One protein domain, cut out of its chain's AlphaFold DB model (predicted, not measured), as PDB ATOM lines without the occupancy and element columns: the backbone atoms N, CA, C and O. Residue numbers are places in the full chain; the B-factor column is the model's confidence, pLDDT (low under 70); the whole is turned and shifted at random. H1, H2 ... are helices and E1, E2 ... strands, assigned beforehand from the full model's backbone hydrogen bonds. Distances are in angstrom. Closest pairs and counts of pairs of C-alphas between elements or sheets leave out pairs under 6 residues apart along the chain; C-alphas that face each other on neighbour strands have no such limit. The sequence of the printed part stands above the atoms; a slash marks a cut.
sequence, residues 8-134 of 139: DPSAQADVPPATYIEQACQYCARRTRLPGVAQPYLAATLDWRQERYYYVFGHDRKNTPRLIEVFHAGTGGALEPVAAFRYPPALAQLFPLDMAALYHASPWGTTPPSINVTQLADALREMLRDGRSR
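Overview. This is residues 8 to 134 of the 139 residues of an uncharacterized protein of Cupriavidus sp (UniProt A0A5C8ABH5). A strongly twisted sheet of four strands curls round one helix, H1; two short helices, H2 and H3, make a corner near it, and residues 110 to 134, with the long helix H4, stick out far from this body as an arm. The printed part has 127 residues, with four named helices and four named strands that follow each other along the chain as H1 E1 E2 E3 E4 H2 H3 H4. The sheet, E1 E2 E3 E4, is antiparallel throughout and is a meander, each strand the antiparallel neighbour of the one before. The class is mixed, helices and strands; the whole is extended, with a radius of gyration of the C-alphas of 22.1 A and spans of 69 by 46 by 29 A.

Along the chain. E1 is residues 37 to 48, 26.1 A long, and bends by 94 degrees at residue 40. E2 is residues 51 to 60, 28.5 A; E3 is residues 65 to 73, 23.4 A; E4 is residues 79 to 81. H1, residues 17 to 31, runs 21.5 A from C-alpha 17 at (-47.792, -19.225, -16.340). H2 is residues 89 to 93 and H3 residues 96 to 103. H4, residues 117 to 133, runs 24.7 A to C-alpha 133 at (2.478, 25.410, -10.692).

Arrangement. Hairpin E1 and E2 has N 44 and O 55 at 3.0 A, hairpin E2 and E3 has N 54 and O 71 at 2.9 A, and hairpin E3 and E4 has N 72 and O 80 at 2.9 A, each within hydrogen-bond range. H1 is on the sheet; its closest C-alphas to E1 are those of Ile 21 and Ala 43, 5.5 A apart. H2 is on the opposite face from H1. H2 and H3 touch only at the corner, with the closest C-alphas, Ala 92 and Met 99, 5.4 A apart. H3 is on the sheet, the C-alphas of Leu 67 and Asp 98 being 6.2 A apart, its closest to E3. Every O i to N i+4 pair is within hydrogen-bond range in H1, H3 and H4; H2 has 0 of 1, but 2 of 2 O i to N i+3 pairs. H4 is not on the sheet and is apart from H3.

Size, cuts and confidence. The C-alphas farthest apart, those of Asp 14 and Ser 133, are 70.5 A apart. Without residues 110 to 134, which stand free, the body spans 47 by 30 by 21 A. The printed part has no cut, and the link from H3 to H4, 13 residues, is long. Mean pLDDT of the printed part is 84.8; residues 8 to 14, 104 to 112 and 130 to 134 are under 70.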
ATOM      1  N   ASP A   8     -43.021 -18.388 -38.620       44.28
ATOM      2  CA  ASP A   8     -43.737 -17.412 -37.813       44.28
ATOM      3  C   ASP A   8     -42.984 -17.178 -36.483       44.28
ATOM      4  O   ASP A   8     -42.899 -18.100 -35.665       44.28
ATOM      5  N   PRO A   9     -42.404 -15.986 -36.238       47.72
ATOM      6  CA  PRO A   9     -41.709 -15.685 -34.986       47.72
ATOM      7  C   PRO A   9     -42.676 -15.485 -33.804       47.72
ATOM      8  O   PRO A   9     -42.232 -15.252 -32.681       47.72
ATOM      9  N   SER A  10     -43.988 -15.571 -34.049       45.78
ATOM     10  CA  SER A  10     -45.055 -15.243 -33.097       45.78
ATOM     11  C   SER A  10     -45.583 -16.449 -32.322       45.78
ATOM     12  O   SER A  10     -46.422 -16.280 -31.439       45.78
ATOM     13  N   ALA A  11     -45.094 -17.662 -32.600       46.56
ATOM     14  CA  ALA A  11     -45.364 -18.814 -31.751       46.56
ATOM     15  C   ALA A  11     -44.548 -18.681 -30.454       46.56
ATOM     16  O   ALA A  11     -43.530 -19.346 -30.256       46.56
ATOM     17  N   GLN A  12     -44.982 -17.789 -29.557       53.34
ATOM     18  CA  GLN A  12     -44.685 -17.945 -28.138       53.34
ATOM     19  C   GLN A  12     -45.088 -19.374 -27.793       53.34
ATOM     20  O   GLN A  12     -46.254 -19.739 -27.935       53.34
ATOM     21  N   ALA A  13     -44.108 -20.205 -27.431       57.84
ATOM     22  CA  ALA A  13     -44.398 -21.519 -26.891       57.84
ATOM     23  C   ALA A  13     -45.460 -21.328 -25.801       57.84
ATOM     24  O   ALA A  13     -45.294 -20.451 -24.948       57.84
ATOM     25  N   ASP A  14     -46.558 -22.083 -25.879       69.94
ATOM     26  CA  ASP A  14     -47.693 -22.008 -24.951       69.94
ATOM     27  C   ASP A  14     -47.284 -22.591 -23.589       69.94
ATOM     28  O   ASP A  14     -47.703 -23.664 -23.160       69.94
ATOM     29  N   VAL A  15     -46.317 -21.930 -22.956       82.25
ATOM     30  CA  VAL A  15     -45.743 -22.303 -21.675       82.25
ATOM     31  C   VAL A  15     -46.701 -21.799 -20.600       82.25
ATOM     32  O   VAL A  15     -46.957 -20.591 -20.524       82.25
ATOM     33  N   PRO A  16     -47.213 -22.684 -19.730       87.06
ATOM     34  CA  PRO A  16     -48.133 -22.283 -18.682       87.06
ATOM     35  C   PRO A  16     -47.513 -21.228 -17.753       87.06
ATOM     36  O   PRO A  16     -46.347 -21.350 -17.369       87.06
ATOM     37  N   PRO A  17     -48.288 -20.234 -17.277       87.62
ATOM     38  CA  PRO A  17     -47.792 -19.225 -16.340       87.62
ATOM     39  C   PRO A  17     -47.129 -19.803 -15.080       87.62
ATOM     40  O   PRO A  17     -46.168 -19.226 -14.579       87.62
ATOM     41  N   ALA A  18     -47.608 -20.951 -14.589       91.88
ATOM     42  CA  ALA A  18     -47.031 -21.644 -13.438       91.88
ATOM     43  C   ALA A  18     -45.562 -22.044 -13.666       91.88
ATOM     44  O   ALA A  18     -44.738 -21.903 -12.765       91.88
ATOM     45  N   THR A  19     -45.211 -22.454 -14.886       93.31
ATOM     46  CA  THR A  19     -43.838 -22.822 -15.246       93.31
ATOM     47  C   THR A  19     -42.896 -21.624 -15.127       93.31
ATOM     48  O   THR A  19     -41.802 -21.754 -14.583       93.31
ATOM     49  N   TYR A  20     -43.329 -20.438 -15.554       94.94
ATOM     50  CA  TYR A  20     -42.535 -19.216 -15.410       94.94
ATOM     51  C   TYR A  20     -42.374 -18.779 -13.949       94.94
ATOM     52  O   TYR A  20     -41.289 -18.353 -13.560       94.94
ATOM     53  N   ILE A  21     -43.413 -18.932 -13.119       95.75
ATOM     54  CA  ILE A  21     -43.345 -18.671 -11.668       95.75
ATOM     55  C   ILE A  21     -42.286 -19.573 -11.014       95.75
ATOM     56  O   ILE A  21     -41.425 -19.090 -10.274       95.75
ATOM     57  N   GLU A  22     -42.306 -20.872 -11.319       95.12
ATOM     58  CA  GLU A  22     -41.324 -21.830 -10.803       95.12
ATOM     59  C   GLU A  22     -39.904 -21.508 -11.276       95.12
ATOM     60  O   GLU A  22     -38.974 -21.465 -10.465       95.12
ATOM     61  N   GLN A  23     -39.730 -21.229 -12.571       95.19
ATOM     62  CA  GLN A  23     -38.439 -20.854 -13.148       95.19
ATOM     63  C   GLN A  23     -37.874 -19.579 -12.513       95.19
ATOM     64  O   GLN A  23     -36.693 -19.551 -12.159       95.19
ATOM     65  N   ALA A  24     -38.704 -18.551 -12.310       96.06
ATOM     66  CA  ALA A  24     -38.300 -17.291 -11.689       96.06
ATOM     67  C   ALA A  24     -37.802 -17.512 -10.250       96.06
ATOM     68  O   ALA A  24     -36.708 -17.064  -9.882       96.06
ATOM     69  N   CYS A  25     -38.558 -18.276  -9.454       95.25
ATOM     70  CA  CYS A  25     -38.166 -18.664  -8.099       95.25
ATOM     71  C   CYS A  25     -36.840 -19.433  -8.084       95.25
ATOM     72  O   CYS A  25     -35.935 -19.089  -7.322       95.25
ATOM     73  N   GLN A  26     -36.698 -20.454  -8.934       94.69
ATOM     74  CA  GLN A  26     -35.480 -21.267  -9.008       94.69
ATOM     75  C   GLN A  26     -34.264 -20.445  -9.444       94.69
ATOM     76  O   GLN A  26     -33.176 -20.619  -8.889       94.69
ATOM     77  N   TYR A  27     -34.437 -19.539 -10.409       93.81
ATOM     78  CA  TYR A  27     -33.393 -18.621 -10.857       93.81
ATOM     79  C   TYR A  27     -32.880 -17.775  -9.686       93.81
ATOM     80  O   TYR A  27     -31.680 -17.779  -9.391       93.81
ATOM     81  N   CYS A  28     -33.792 -17.105  -8.977       94.62
ATOM     82  CA  CYS A  28     -33.441 -16.215  -7.873       94.62
ATOM     83  C   CYS A  28     -32.858 -16.980  -6.684       94.62
ATOM     84  O   CYS A  28     -31.880 -16.536  -6.086       94.62
ATOM     85  N   ALA A  29     -33.390 -18.163  -6.366       92.88
ATOM     86  CA  ALA A  29     -32.883 -18.980  -5.270       92.88
ATOM     87  C   ALA A  29     -31.420 -19.415  -5.473       92.88
ATOM     88  O   ALA A  29     -30.689 -19.583  -4.496       92.88
ATOM     89  N   ARG A  30     -30.985 -19.585  -6.732       92.25
ATOM     90  CA  ARG A  30     -29.616 -20.000  -7.082       92.25
ATOM     91  C   ARG A  30     -28.630 -18.840  -7.179       92.25
ATOM     92  O   ARG A  30     -27.449 -19.037  -6.904       92.25
ATOM     93  N   ARG A  31     -29.080 -17.667  -7.632       87.00
ATOM     94  CA  ARG A  31     -28.189 -16.567  -8.045       87.00
ATOM     95  C   ARG A  31     -28.251 -15.337  -7.148       87.00
ATOM     96  O   ARG A  31     -27.297 -14.565  -7.137       87.00
ATOM     97  N   THR A  32     -29.322 -15.167  -6.380       86.19
ATOM     98  CA  THR A  32     -29.536 -13.943  -5.611       86.19
ATOM     99  C   THR A  32     -29.123 -14.103  -4.155       86.19
ATOM    100  O   THR A  32     -29.478 -15.066  -3.476       86.19
ATOM    101  N   ARG A  33     -28.392 -13.105  -3.654       81.69
ATOM    102  CA  ARG A  33     -28.046 -12.935  -2.240       81.69
ATOM    103  C   ARG A  33     -28.401 -11.506  -1.837       81.69
ATOM    104  O   ARG A  33     -27.551 -10.627  -1.905       81.69
ATOM    105  N   LEU A  34     -29.654 -11.265  -1.452       83.31
ATOM    106  CA  LEU A  34     -30.082  -9.949  -0.971       83.31
ATOM    107  C   LEU A  34     -29.885  -9.872   0.556       83.31
ATOM    108  O   LEU A  34     -30.535 -10.628   1.286       83.31
ATOM    109  N   PRO A  35     -28.985  -9.012   1.075       86.38
ATOM    110  CA  PRO A  35     -28.734  -8.930   2.508       86.38
ATOM    111  C   PRO A  35     -30.005  -8.596   3.292       86.38
ATOM    112  O   PRO A  35     -30.733  -7.664   2.963       86.38
ATOM    113  N   GLY A  36     -30.260  -9.357   4.355       88.75
ATOM    114  CA  GLY A  36     -31.420  -9.143   5.220       88.75
ATOM    115  C   GLY A  36     -32.743  -9.708   4.695       88.75
ATOM    116  O   GLY A  36     -33.727  -9.599   5.422       88.75
ATOM    117  N   VAL A  37     -32.763 -10.341   3.515       91.50
ATOM    118  CA  VAL A  37     -33.940 -11.018   2.944       91.50
ATOM    119  C   VAL A  37     -33.696 -12.522   2.898       91.50
ATOM    120  O   VAL A  37     -32.756 -12.997   2.258       91.50
ATOM    121  N   ALA A  38     -34.533 -13.272   3.611       83.69
ATOM    122  CA  ALA A  38     -34.377 -14.715   3.760       83.69
ATOM    123  C   ALA A  38     -35.176 -15.493   2.706       83.69
ATOM    124  O   ALA A  38     -36.181 -15.018   2.179       83.69
ATOM    125  N   GLN A  39     -34.711 -16.708   2.417       85.56
ATOM    126  CA  GLN A  39     -35.484 -17.714   1.691       85.56
ATOM    127  C   GLN A  39     -36.544 -18.348   2.619       85.56
ATOM    128  O   GLN A  39     -36.339 -18.353   3.836       85.56
ATOM    129  N   PRO A  40     -37.641 -18.918   2.077       88.00
ATOM    130  CA  PRO A  40     -37.931 -19.113   0.654       88.00
ATOM    131  C   PRO A  40     -38.348 -17.824  -0.059       88.00
ATOM    132  O   PRO A  40     -39.019 -16.965   0.509       88.00
ATOM    133  N   TYR A  41     -37.950 -17.710  -1.324       94.75
ATOM    134  CA  TYR A  41     -38.490 -16.688  -2.215       94.75
ATOM    135  C   TYR A  41     -39.811 -17.170  -2.804       94.75
ATOM    136  O   TYR A  41     -40.002 -18.367  -3.030       94.75
ATOM    137  N   LEU A  42     -40.712 -16.227  -3.036       95.44
ATOM    138  CA  LEU A  42     -42.016 -16.438  -3.640       95.44
ATOM    139  C   LEU A  42     -42.060 -15.700  -4.973       95.44
ATOM    140  O   LEU A  42     -41.406 -14.672  -5.138       95.44
ATOM    141  N   ALA A  43     -42.848 -16.211  -5.909       96.94
ATOM    142  CA  ALA A  43     -43.069 -15.571  -7.193       96.94
ATOM    143  C   ALA A  43     -44.561 -15.422  -7.461       96.94
ATOM    144  O   ALA A  43     -45.371 -16.246  -7.035       96.94
ATOM    145  N   ALA A  44     -44.914 -14.354  -8.160       96.75
ATOM    146  CA  ALA A  44     -46.279 -14.045  -8.548       96.75
ATOM    147  C   ALA A  44     -46.291 -13.289  -9.882       96.75
ATOM    148  O   ALA A  44     -45.243 -12.987 -10.457       96.75
ATOM    149  N   THR A  45     -47.493 -13.031 -10.395       97.06
ATOM    150  CA  THR A  45     -47.694 -12.349 -11.678       97.06
ATOM    151  C   THR A  45     -48.290 -10.967 -11.485       97.06
ATOM    152  O   THR A  45     -49.039 -10.722 -10.539       97.06
ATOM    153  N   LEU A  46     -47.949 -10.063 -12.397       96.50
ATOM    154  CA  LEU A  46     -48.526  -8.734 -12.509       96.50
ATOM    155  C   LEU A  46     -48.868  -8.481 -13.974       96.50
ATOM    156  O   LEU A  46     -47.973  -8.429 -14.816       96.50
ATOM    157  N   ASP A  47     -50.148  -8.279 -14.264       95.38
ATOM    158  CA  ASP A  47     -50.594  -7.840 -15.584       95.38
ATOM    159  C   ASP A  47     -50.594  -6.304 -15.630       95.38
ATOM    160  O   ASP A  47     -51.260  -5.637 -14.835       95.38
ATOM    161  N   TRP A  48     -49.821  -5.723 -16.548       94.69
ATOM    162  CA  TRP A  48     -49.683  -4.276 -16.704       94.69
ATOM    163  C   TRP A  48     -49.537  -3.893 -18.177       94.69
ATOM    164  O   TRP A  48     -48.695  -4.430 -18.884       94.69
ATOM    165  N   ARG A  49     -50.363  -2.943 -18.647       93.06
ATOM    166  CA  ARG A  49     -50.393  -2.471 -20.050       93.06
ATOM    167  C   ARG A  49     -50.403  -3.601 -21.093       93.06
ATOM    168  O   ARG A  49     -49.682  -3.536 -22.077       93.06
ATOM    169  N   GLN A  50     -51.264  -4.600 -20.887       91.31
ATOM    170  CA  GLN A  50     -51.418  -5.773 -21.767       91.31
ATOM    171  C   GLN A  50     -50.210  -6.727 -21.792       91.31
ATOM    172  O   GLN A  50     -50.228  -7.701 -22.536       91.31
ATOM    173  N   GLU A  51     -49.203  -6.500 -20.949       91.50
ATOM    174  CA  GLU A  51     -48.081  -7.411 -20.753       91.50
ATOM    175  C   GLU A  51     -48.175  -8.094 -19.388       91.50
ATOM    176  O   GLU A  51     -48.615  -7.501 -18.399       91.50
ATOM    177  N   ARG A  52     -47.734  -9.353 -19.336       94.50
ATOM    178  CA  ARG A  52     -47.614 -10.118 -18.097       94.50
ATOM    179  C   ARG A  52     -46.173 -10.126 -17.626       94.50
ATOM    180  O   ARG A  52     -45.274 -10.563 -18.343       94.50
ATOM    181  N   TYR A  53     -45.992  -9.729 -16.378       97.06
ATOM    182  CA  TYR A  53     -44.723  -9.766 -15.677       97.06
ATOM    183  C   TYR A  53     -44.753 -10.841 -14.600       97.06
ATOM    184  O   TYR A  53     -45.788 -11.095 -13.980       97.06
ATOM    185  N   TYR A  54     -43.598 -11.440 -14.347       97.69
ATOM    186  CA  TYR A  54     -43.375 -12.392 -13.266       97.69
ATOM    187  C   TYR A  54     -42.383 -11.754 -12.313       97.69
ATOM    188  O   TYR A  54     -41.288 -11.393 -12.727       97.69
ATOM    189  N   TYR A  55     -42.743 -11.579 -11.052       97.75
ATOM    190  CA  TYR A  55     -41.843 -10.974 -10.078       97.75
ATOM    191  C   TYR A  55     -41.555 -11.954  -8.954       97.75
ATOM    192  O   TYR A  55     -42.421 -12.731  -8.550       97.75
ATOM    193  N   VAL A  56     -40.327 -11.897  -8.451       97.75
ATOM    194  CA  VAL A  56     -39.869 -12.683  -7.309       97.75
ATOM    195  C   VAL A  56     -39.667 -11.750  -6.132       97.75
ATOM    196  O   VAL A  56     -39.121 -10.655  -6.276       97.75
ATOM    197  N   PHE A  57     -40.096 -12.185  -4.957       97.00
ATOM    198  CA  PHE A  57     -39.964 -11.437  -3.722       97.00
ATOM    199  C   PHE A  57     -39.621 -12.353  -2.550       97.00
ATOM    200  O   PHE A  57     -39.881 -13.556  -2.558       97.00
ATOM    201  N   GLY A  58     -39.009 -11.768  -1.529       95.62
ATOM    202  CA  GLY A  58     -38.791 -12.405  -0.237       95.62
ATOM    203  C   GLY A  58     -39.329 -11.527   0.882       95.62
ATOM    204  O   GLY A  58     -39.927 -10.483   0.628       95.62
ATOM    205  N   HIS A  59     -39.083 -11.932   2.123       94.56
ATOM    206  CA  HIS A  59     -39.402 -11.120   3.292       94.56
ATOM    207  C   HIS A  59     -38.123 -10.758   4.035       94.56
ATOM    208  O   HIS A  59     -37.202 -11.575   4.168       94.56
ATOM    209  N   ASP A  60     -38.052  -9.515   4.501       93.62
ATOM    210  CA  ASP A  60     -36.988  -9.102   5.403       93.62
ATOM    211  C   ASP A  60     -37.249  -9.555   6.852       93.62
ATOM    212  O   ASP A  60     -38.247 -10.201   7.174       93.62
ATOM    213  N   ARG A  61     -36.343  -9.187   7.766       90.94
ATOM    214  CA  ARG A  61     -36.451  -9.512   9.202       90.94
ATOM    215  C   ARG A  61     -37.695  -8.937   9.890       90.94
ATOM    216  O   ARG A  61     -38.036  -9.397  10.974       90.94
ATOM    217  N   LYS A  62     -38.337  -7.923   9.308       92.69
ATOM    218  CA  LYS A  62     -39.579  -7.315   9.808       92.69
ATOM    219  C   LYS A  62     -40.811  -7.898   9.114       92.69
ATOM    220  O   LYS A  62     -41.894  -7.337   9.241       92.69
ATOM    221  N   ASN A  63     -40.645  -8.992   8.371       91.06
ATOM    222  CA  ASN A  63     -41.678  -9.588   7.536       91.06
ATOM    223  C   ASN A  63     -42.250  -8.608   6.495       91.06
ATOM    224  O   ASN A  63     -43.408  -8.711   6.103       91.06
ATOM    225  N   THR A  64     -41.448  -7.632   6.058       92.75
ATOM    226  CA  THR A  64     -41.832  -6.715   4.980       92.75
ATOM    227  C   THR A  64     -41.455  -7.348   3.640       92.75
ATOM    228  O   THR A  64     -40.323  -7.829   3.512       92.75
ATOM    229  N   PRO A  65     -42.362  -7.378   2.647       93.94
ATOM    230  CA  PRO A  65     -42.062  -7.931   1.333       93.94
ATOM    231  C   PRO A  65     -41.001  -7.081   0.625       93.94
ATOM    232  O   PRO A  65     -41.083  -5.853   0.615       93.94
ATOM    233  N   ARG A  66     -39.998  -7.743   0.044       95.69
ATOM    234  CA  ARG A  66     -38.871  -7.124  -0.664       95.69
ATOM    235  C   ARG A  66     -38.771  -7.669  -2.078       95.69
ATOM    236  O   ARG A  66     -38.654  -8.886  -2.252       95.69
ATOM    237  N   LEU A  67     -38.807  -6.779  -3.064       96.19
ATOM    238  CA  LEU A  67     -38.671  -7.135  -4.473       96.19
ATOM    239  C   LEU A  67     -37.251  -7.635  -4.751       96.19
ATOM    240  O   LEU A  67     -36.273  -7.009  -4.345       96.19
ATOM    241  N   ILE A  68     -37.149  -8.765  -5.447       95.56
ATOM    242  CA  ILE A  68     -35.871  -9.373  -5.816       95.56
ATOM    243  C   ILE A  68     -35.558  -9.114  -7.288       95.56
ATOM    244  O   ILE A  68     -34.523  -8.533  -7.593       95.56
ATOM    245  N   GLU A  69     -36.434  -9.549  -8.190       96.38
ATOM    246  CA  GLU A  69     -36.211  -9.491  -9.638       96.38
ATOM    247  C   GLU A  69     -37.562  -9.538 -10.361       96.38
ATOM    248  O   GLU A  69     -38.515 -10.146  -9.857       96.38
ATOM    249  N   VAL A  70     -37.646  -8.908 -11.532       97.44
ATOM    250  CA  VAL A  70     -38.837  -8.935 -12.392       97.44
ATOM    251  C   VAL A  70     -38.454  -9.517 -13.741       97.44
ATOM    252  O   VAL A  70     -37.398  -9.218 -14.284       97.44
ATOM    253  N   PHE A  71     -39.338 -10.324 -14.305       97.25
ATOM    254  CA  PHE A  71     -39.153 -11.026 -15.560       97.25
ATOM    255  C   PHE A  71     -40.348 -10.809 -16.486       97.25
ATOM    256  O   PHE A  71     -41.458 -10.511 -16.034       97.25
ATOM    257  N   HIS A  72     -40.134 -11.036 -17.774       95.62
ATOM    258  CA  HIS A  72     -41.191 -11.220 -18.763       95.62
ATOM    259  C   HIS A  72     -40.955 -12.514 -19.548       95.62
ATOM    260  O   HIS A  72     -39.854 -13.070 -19.544       95.62
ATOM    261  N   ALA A  73     -41.992 -13.000 -20.226       93.38
ATOM    262  CA  ALA A  73     -41.815 -14.039 -21.232       93.38
ATOM    263  C   ALA A  73     -41.206 -13.398 -22.490       93.38
ATOM    264  O   ALA A  73     -41.805 -12.507 -23.097       93.38
ATOM    265  N   GLY A  74     -39.989 -13.804 -22.835       85.25
ATOM    266  CA  GLY A  74     -39.278 -13.410 -24.042       85.25
ATOM    267  C   GLY A  74     -39.749 -14.168 -25.281       85.25
ATOM    268  O   GLY A  74     -40.631 -15.035 -25.241       85.25
ATOM    269  N   THR A  75     -39.132 -13.851 -26.417       82.31
ATOM    270  CA  THR A  75     -39.387 -14.556 -27.679       82.31
ATOM    271  C   THR A  75     -38.985 -16.028 -27.560       82.31
ATOM    272  O   THR A  75     -37.915 -16.339 -27.044       82.31
ATOM    273  N   GLY A  76     -39.837 -16.945 -28.028       80.19
ATOM    274  CA  GLY A  76     -39.590 -18.390 -27.921       80.19
ATOM    275  C   GLY A  76     -39.915 -19.007 -26.554       80.19
ATOM    276  O   GLY A  76     -39.579 -20.163 -26.321       80.19
ATOM    277  N   GLY A  77     -40.579 -18.266 -25.659       83.38
ATOM    278  CA  GLY A  77     -41.054 -18.788 -24.373       83.38
ATOM    279  C   GLY A  77     -39.970 -18.915 -23.296       83.38
ATOM    280  O   GLY A  77     -40.107 -19.694 -22.354       83.38
ATOM    281  N   ALA A  78     -38.870 -18.174 -23.439       89.75
ATOM    282  CA  ALA A  78     -37.845 -18.067 -22.408       89.75
ATOM    283  C   ALA A  78     -38.245 -17.031 -21.348       89.75
ATOM    284  O   ALA A  78     -38.856 -16.015 -21.666       89.75
ATOM    285  N   LEU A  79     -37.882 -17.259 -20.085       94.31
ATOM    286  CA  LEU A  79     -38.025 -16.254 -19.032       94.31
ATOM    287  C   LEU A  79     -36.839 -15.279 -19.083       94.31
ATOM    288  O   LEU A  79     -35.693 -15.694 -18.896       94.31
ATOM    289  N   GLU A  80     -37.107 -13.994 -19.297       95.25
ATOM    290  CA  GLU A  80     -36.079 -12.958 -19.450       95.25
ATOM    291  C   GLU A  80     -36.171 -11.911 -18.331       95.25
ATOM    292  O   GLU A  80     -37.277 -11.459 -18.017       95.25
ATOM    293  N   PRO A  81     -35.046 -11.515 -17.699       95.62
ATOM    294  CA  PRO A  81     -35.053 -10.482 -16.670       95.62
ATOM    295  C   PRO A  81     -35.330  -9.103 -17.279       95.62
ATOM    296  O   PRO A  81     -34.784  -8.728 -18.318       95.62
ATOM    297  N   VAL A  82     -36.156  -8.318 -16.598       95.94
ATOM    298  CA  VAL A  82     -36.464  -6.935 -16.956       95.94
ATOM    299  C   VAL A  82     -35.396  -6.036 -16.341       95.94
ATOM    300  O   VAL A  82     -35.044  -6.169 -15.177       95.94
ATOM    301  N   ALA A  83     -34.876  -5.069 -17.092       93.44
ATOM    302  CA  ALA A  83     -33.982  -4.080 -16.499       93.44
ATOM    303  C   ALA A  83     -34.733  -3.227 -15.458       93.44
ATOM    304  O   ALA A  83     -35.827  -2.747 -15.742       93.44
ATOM    305  N   ALA A  84     -34.132  -2.966 -14.293       92.00
ATOM    306  CA  ALA A  84     -34.806  -2.308 -13.165       92.00
ATOM    307  C   ALA A  84     -35.464  -0.952 -13.505       92.00
ATOM    308  O   ALA A  84     -36.555  -0.650 -13.030       92.00
ATOM    309  N   PHE A  85     -34.866  -0.153 -14.399       88.69
ATOM    310  CA  PHE A  85     -35.450   1.119 -14.860       88.69
ATOM    311  C   PHE A  85     -36.710   0.951 -15.734       88.69
ATOM    312  O   PHE A  85     -37.410   1.925 -16.006       88.69
ATOM    313  N   ARG A  86     -36.995  -0.275 -16.190       92.56
ATOM    314  CA  ARG A  86     -38.176  -0.666 -16.976       92.56
ATOM    315  C   ARG A  86     -39.218  -1.416 -16.150       92.56
ATOM    316  O   ARG A  86     -40.202  -1.876 -16.725       92.56
ATOM    317  N   TYR A  87     -39.018  -1.572 -14.844       94.94
ATOM    318  CA  TYR A  87     -40.008  -2.231 -13.999       94.94
ATOM    319  C   TYR A  87     -41.377  -1.543 -14.106       94.94
ATOM    320  O   TYR A  87     -41.439  -0.309 -14.117       94.94
ATOM    321  N   PRO A  88     -42.482  -2.310 -14.168       94.50
ATOM    322  CA  PRO A  88     -43.821  -1.741 -14.184       94.50
ATOM    323  C   PRO A  88     -44.051  -0.843 -12.961       94.50
ATOM    324  O   PRO A  88     -43.943  -1.328 -11.832       94.50
ATOM    325  N   PRO A  89     -44.459   0.429 -13.131       93.12
ATOM    326  CA  PRO A  89     -44.735   1.329 -12.009       93.12
ATOM    327  C   PRO A  89     -45.787   0.796 -11.025       93.12
ATOM    328  O   PRO A  89     -45.783   1.171  -9.856       93.12
ATOM    329  N   ALA A  90     -46.669  -0.107 -11.467       94.62
ATOM    330  CA  ALA A  90     -47.651  -0.765 -10.607       94.62
ATOM    331  C   ALA A  90     -47.014  -1.597  -9.474       94.62
ATOM    332  O   ALA A  90     -47.633  -1.754  -8.422       94.62
ATOM    333  N   LEU A  91     -45.758  -2.044  -9.619       95.75
ATOM    334  CA  LEU A  91     -45.020  -2.702  -8.534       95.75
ATOM    335  C   LEU A  91     -44.786  -1.780  -7.331       95.75
ATOM    336  O   LEU A  91     -44.585  -2.285  -6.232       95.75
ATOM    337  N   ALA A  92     -44.862  -0.452  -7.486       93.69
ATOM    338  CA  ALA A  92     -44.691   0.484  -6.373       93.69
ATOM    339  C   ALA A  92     -45.781   0.348  -5.297       93.69
ATOM    340  O   ALA A  92     -45.550   0.717  -4.150       93.69
ATOM    341  N   GLN A  93     -46.947  -0.211  -5.635       92.56
ATOM    342  CA  GLN A  93     -47.996  -0.505  -4.653       92.56
ATOM    343  C   GLN A  93     -47.671  -1.746  -3.810       92.56
ATOM    344  O   GLN A  93     -48.086  -1.832  -2.658       92.56
ATOM    345  N   LEU A  94     -46.924  -2.696  -4.377       95.12
ATOM    346  CA  LEU A  94     -46.555  -3.960  -3.732       95.12
ATOM    347  C   LEU A  94     -45.217  -3.855  -2.986       95.12
ATOM    348  O   LEU A  94     -45.049  -4.436  -1.917       95.12
ATOM    349  N   PHE A  95     -44.278  -3.089  -3.544       95.25
ATOM    350  CA  PHE A  95     -42.901  -2.948  -3.068       95.25
ATOM    351  C   PHE A  95     -42.478  -1.471  -3.048       95.25
ATOM    352  O   PHE A  95     -41.548  -1.076  -3.760       95.25
ATOM    353  N   PRO A  96     -43.153  -0.617  -2.254       92.25
ATOM    354  CA  PRO A  96     -42.919   0.825  -2.272       92.25
ATOM    355  C   PRO A  96     -41.474   1.192  -1.926       92.25
ATOM    356  O   PRO A  96     -40.906   2.084  -2.550       92.25
ATOM    357  N   LEU A  97     -40.856   0.484  -0.974       90.56
ATOM    358  CA  LEU A  97     -39.479   0.743  -0.550       90.56
ATOM    359  C   LEU A  97     -38.468   0.460  -1.670       90.56
ATOM    360  O   LEU A  97     -37.573   1.269  -1.912       90.56
ATOM    361  N   ASP A  98     -38.612  -0.677  -2.350       92.31
ATOM    362  CA  ASP A  98     -37.666  -1.102  -3.383       92.31
ATOM    363  C   ASP A  98     -37.831  -0.264  -4.656       92.31
ATOM    364  O   ASP A  98     -36.846   0.194  -5.230       92.31
ATOM    365  N   MET A  99     -39.072   0.027  -5.053       91.75
ATOM    366  CA  MET A  99     -39.342   0.884  -6.209       91.75
ATOM    367  C   MET A  99     -38.901   2.331  -5.956       91.75
ATOM    368  O   MET A  99     -38.318   2.952  -6.842       91.75
ATOM    369  N   ALA A 100     -39.093   2.867  -4.745       88.94
ATOM    370  CA  ALA A 100     -38.602   4.203  -4.402       88.94
ATOM    371  C   ALA A 100     -37.074   4.315  -4.521       88.94
ATOM    372  O   ALA A 100     -36.577   5.348  -4.968       88.94
ATOM    373  N   ALA A 101     -36.330   3.257  -4.179       85.00
ATOM    374  CA  ALA A 101     -34.878   3.232  -4.332       85.00
ATOM    375  C   ALA A 101     -34.437   3.292  -5.807       85.00
ATOM    376  O   ALA A 101     -33.418   3.911  -6.110       85.00
ATOM    377  N   LEU A 102     -35.212   2.704  -6.726       82.62
ATOM    378  CA  LEU A 102     -34.923   2.724  -8.166       82.62
ATOM    379  C   LEU A 102     -35.197   4.085  -8.819       82.62
ATOM    380  O   LEU A 102     -34.500   4.464  -9.757       82.62
ATOM    381  N   TYR A 103     -36.198   4.820  -8.327       70.88
ATOM    382  CA  TYR A 103     -36.591   6.128  -8.870       70.88
ATOM    383  C   TYR A 103     -36.029   7.320  -8.088       70.88
ATOM    384  O   TYR A 103     -36.366   8.467  -8.392       70.88
ATOM    385  N   HIS A 104     -35.179   7.091  -7.084       67.38
ATOM    386  CA  HIS A 104     -34.595   8.190  -6.330       67.38
ATOM    387  C   HIS A 104     -33.631   8.988  -7.219       67.38
ATOM    388  O   HIS A 104     -32.677   8.446  -7.772       67.38
ATOM    389  N   ALA A 105     -33.849  10.305  -7.317       57.12
ATOM    390  CA  ALA A 105     -33.103  11.219  -8.194       57.12
ATOM    391  C   ALA A 105     -31.597  11.339  -7.875       57.12
ATOM    392  O   ALA A 105     -30.858  12.000  -8.601       57.12
ATOM    393  N   SER A 106     -31.132  10.700  -6.800       57.66
ATOM    394  CA  SER A 106     -29.714  10.544  -6.506       57.66
ATOM    395  C   SER A 106     -29.417   9.072  -6.218       57.66
ATOM    396  O   SER A 106     -29.797   8.589  -5.146       57.66
ATOM    397  N   PRO A 107     -28.694   8.366  -7.108       54.03
ATOM    398  CA  PRO A 107     -28.221   7.005  -6.847       54.03
ATOM    399  C   PRO A 107     -27.228   6.929  -5.669       54.03
ATOM    400  O   PRO A 107     -26.845   5.838  -5.257       54.03
ATOM    401  N   TRP A 108     -26.829   8.075  -5.101       58.88
ATOM    402  CA  TRP A 108     -25.905   8.187  -3.971       58.88
ATOM    403  C   TRP A 108     -26.560   8.743  -2.695       58.88
ATOM    404  O   TRP A 108     -25.861   9.112  -1.753       58.88
ATOM    405  N   GLY A 109     -27.896   8.840  -2.646       56.84
ATOM    406  CA  GLY A 109     -28.655   9.203  -1.437       56.84
ATOM    407  C   GLY A 109     -28.518  10.659  -0.971       56.84
ATOM    408  O   GLY A 109     -29.186  11.065  -0.026       56.84
ATOM    409  N   THR A 110     -27.699  11.466  -1.643       63.50
ATOM    410  CA  THR A 110     -27.539  12.900  -1.382       63.50
ATOM    411  C   THR A 110     -27.769  13.664  -2.672       63.50
ATOM    412  O   THR A 110     -27.211  13.323  -3.717       63.50
ATOM    413  N   THR A 111     -28.612  14.694  -2.634       62.78
ATOM    414  CA  THR A 111     -28.587  15.712  -3.685       62.78
ATOM    415  C   THR A 111     -27.159  16.252  -3.709       62.78
ATOM    416  O   THR A 111     -26.679  16.656  -2.643       62.78
ATOM    417  N   PRO A 112     -26.450  16.230  -4.854       61.69
ATOM    418  CA  PRO A 112     -25.167  16.904  -4.943       61.69
ATOM    419  C   PRO A 112     -25.344  18.323  -4.398       61.69
ATOM    420  O   PRO A 112     -26.381  18.936  -4.689       61.69
ATOM    421  N   PRO A 113     -24.411  18.840  -3.581       70.19
ATOM    422  CA  PRO A 113     -24.513  20.212  -3.116       70.19
ATOM    423  C   PRO A 113     -24.730  21.102  -4.338       70.19
ATOM    424  O   PRO A 113     -24.021  20.969  -5.338       70.19
ATOM    425  N   SER A 114     -25.748  21.959  -4.292       72.06
ATOM    426  CA  SER A 114     -26.010  22.894  -5.379       72.06
ATOM    427  C   SER A 114     -24.842  23.874  -5.440       72.06
ATOM    428  O   SER A 114     -24.790  24.833  -4.672       72.06
ATOM    429  N   ILE A 115     -23.878  23.598  -6.314       77.31
ATOM    430  CA  ILE A 115     -22.774  24.506  -6.596       77.31
ATOM    431  C   ILE A 115     -23.366  25.673  -7.378       77.31
ATOM    432  O   ILE A 115     -23.910  25.492  -8.469       77.31
ATOM    433  N   ASN A 116     -23.284  26.876  -6.818       85.56
ATOM    434  CA  ASN A 116     -23.628  28.077  -7.568       85.56
ATOM    435  C   ASN A 116     -22.479  28.474  -8.514       85.56
ATOM    436  O   ASN A 116     -21.341  28.022  -8.377       85.56
ATOM    437  N   VAL A 117     -22.779  29.339  -9.487       82.62
ATOM    438  CA  VAL A 117     -21.817  29.760 -10.524       82.62
ATOM    439  C   VAL A 117     -20.532  30.332  -9.917       82.62
ATOM    440  O   VAL A 117     -19.450  30.095 -10.447       82.62
ATOM    441  N   THR A 118     -20.627  31.029  -8.785       85.69
ATOM    442  CA  THR A 118     -19.473  31.602  -8.085       85.69
ATOM    443  C   THR A 118     -18.563  30.513  -7.521       85.69
ATOM    444  O   THR A 118     -17.366  30.520  -7.784       85.69
ATOM    445  N   GLN A 119     -19.133  29.521  -6.833       83.69
ATOM    446  CA  GLN A 119     -18.388  28.387  -6.279       83.69
ATOM    447  C   GLN A 119     -17.722  27.543  -7.373       83.69
ATOM    448  O   GLN A 119     -16.589  27.096  -7.202       83.69
ATOM    449  N   LEU A 120     -18.393  27.361  -8.515       84.19
ATOM    450  CA  LEU A 120     -17.805  26.686  -9.673       84.19
ATOM    451  C   LEU A 120     -16.647  27.496 -10.266       84.19
ATOM    452  O   LEU A 120     -15.592  26.940 -10.567       84.19
ATOM    453  N   ALA A 121     -16.831  28.808 -10.428       85.25
ATOM    454  CA  ALA A 121     -15.812  29.694 -10.975       85.25
ATOM    455  C   ALA A 121     -14.564  29.747 -10.084       85.25
ATOM    456  O   ALA A 121     -13.447  29.733 -10.601       85.25
ATOM    457  N   ASP A 122     -14.736  29.764  -8.764       86.00
ATOM    458  CA  ASP A 122     -13.622  29.777  -7.817       86.00
ATOM    459  C   ASP A 122     -12.875  28.440  -7.804       86.00
ATOM    460  O   ASP A 122     -11.649  28.432  -7.903       86.00
ATOM    461  N   ALA A 123     -13.589  27.309  -7.820       80.94
ATOM    462  CA  ALA A 123     -12.965  25.992  -7.948       80.94
ATOM    463  C   ALA A 123     -12.166  25.851  -9.258       80.94
ATOM    464  O   ALA A 123     -11.028  25.380  -9.248       80.94
ATOM    465  N   LEU A 124     -12.717  26.317 -10.386       84.25
ATOM    466  CA  LEU A 124     -12.020  26.313 -11.675       84.25
ATOM    467  C   LEU A 124     -10.786  27.225 -11.667       84.25
ATOM    468  O   LEU A 124      -9.755  26.864 -12.233       84.25
ATOM    469  N   ARG A 125     -10.854  28.390 -11.011       85.12
ATOM    470  CA  ARG A 125      -9.701  29.292 -10.862       85.12
ATOM    471  C   ARG A 125      -8.580  28.649 -10.054       85.12
ATOM    472  O   ARG A 125      -7.429  28.775 -10.467       85.12
ATOM    473  N   GLU A 126      -8.893  27.962  -8.958       84.50
ATOM    474  CA  GLU A 126      -7.878  27.251  -8.169       84.50
ATOM    475  C   GLU A 126      -7.268  26.086  -8.958       84.50
ATOM    476  O   GLU A 126      -6.046  25.986  -9.058       84.50
ATOM    477  N   MET A 127      -8.085  25.283  -9.649       78.44
ATOM    478  CA  MET A 127      -7.579  24.199 -10.504       78.44
ATOM    479  C   MET A 127      -6.651  24.704 -11.621       78.44
ATOM    480  O   MET A 127      -5.633  24.078 -11.927       78.44
ATOM    481  N   LEU A 128      -6.968  25.850 -12.230       82.31
ATOM    482  CA  LEU A 128      -6.140  26.463 -13.272       82.31
ATOM    483  C   LEU A 128      -4.856  27.107 -12.717       82.31
ATOM    484  O   LEU A 128      -3.852  27.167 -13.434       82.31
ATOM    485  N   ARG A 129      -4.848  27.566 -11.457       75.31
ATOM    486  CA  ARG A 129      -3.623  28.020 -10.775       75.31
ATOM    487  C   ARG A 129      -2.702  26.852 -10.439       75.31
ATOM    488  O   ARG A 129      -1.510  26.929 -10.738       75.31
ATOM    489  N   ASP A 130      -3.243  25.756  -9.918       67.81
ATOM    490  CA  ASP A 130      -2.461  24.558  -9.587       67.81
ATOM    491  C   ASP A 130      -1.878  23.876 -10.834       67.81
ATOM    492  O   ASP A 130      -0.735  23.409 -10.822       67.81
ATOM    493  N   GLY A 131      -2.609  23.902 -11.954       58.00
ATOM    494  CA  GLY A 131      -2.113  23.446 -13.256       58.00
ATOM    495  C   GLY A 131      -0.916  24.250 -13.785       58.00
ATOM    496  O   GLY A 131      -0.056  23.686 -14.462       58.00
ATOM    497  N   ARG A 132      -0.794  25.539 -13.435       54.41
ATOM    498  CA  ARG A 132       0.375  26.373 -13.783       54.41
ATOM    499  C   ARG A 132       1.589  26.109 -12.888       54.41
ATOM    500  O   ARG A 132       2.715  26.218 -13.366       54.41
ATOM    501  N   SER A 133       1.386  25.694 -11.639       53.25
ATOM    502  CA  SER A 133       2.478  25.410 -10.692       53.25
ATOM    503  C   SER A 133       3.190  24.071 -10.940       53.25
ATOM    504  O   SER A 133       4.327  23.891 -10.508       53.25
ATOM    505  N   ARG A 134       2.573  23.131 -11.674       52.00
ATOM    506  CA  ARG A 134       3.210  21.857 -12.078       52.00
ATOM    507  C   ARG A 134       4.058  21.938 -13.355       52.00
ATOM    508  O   ARG A 134       4.761  20.979 -13.656       52.00
TER     509      ARG A 134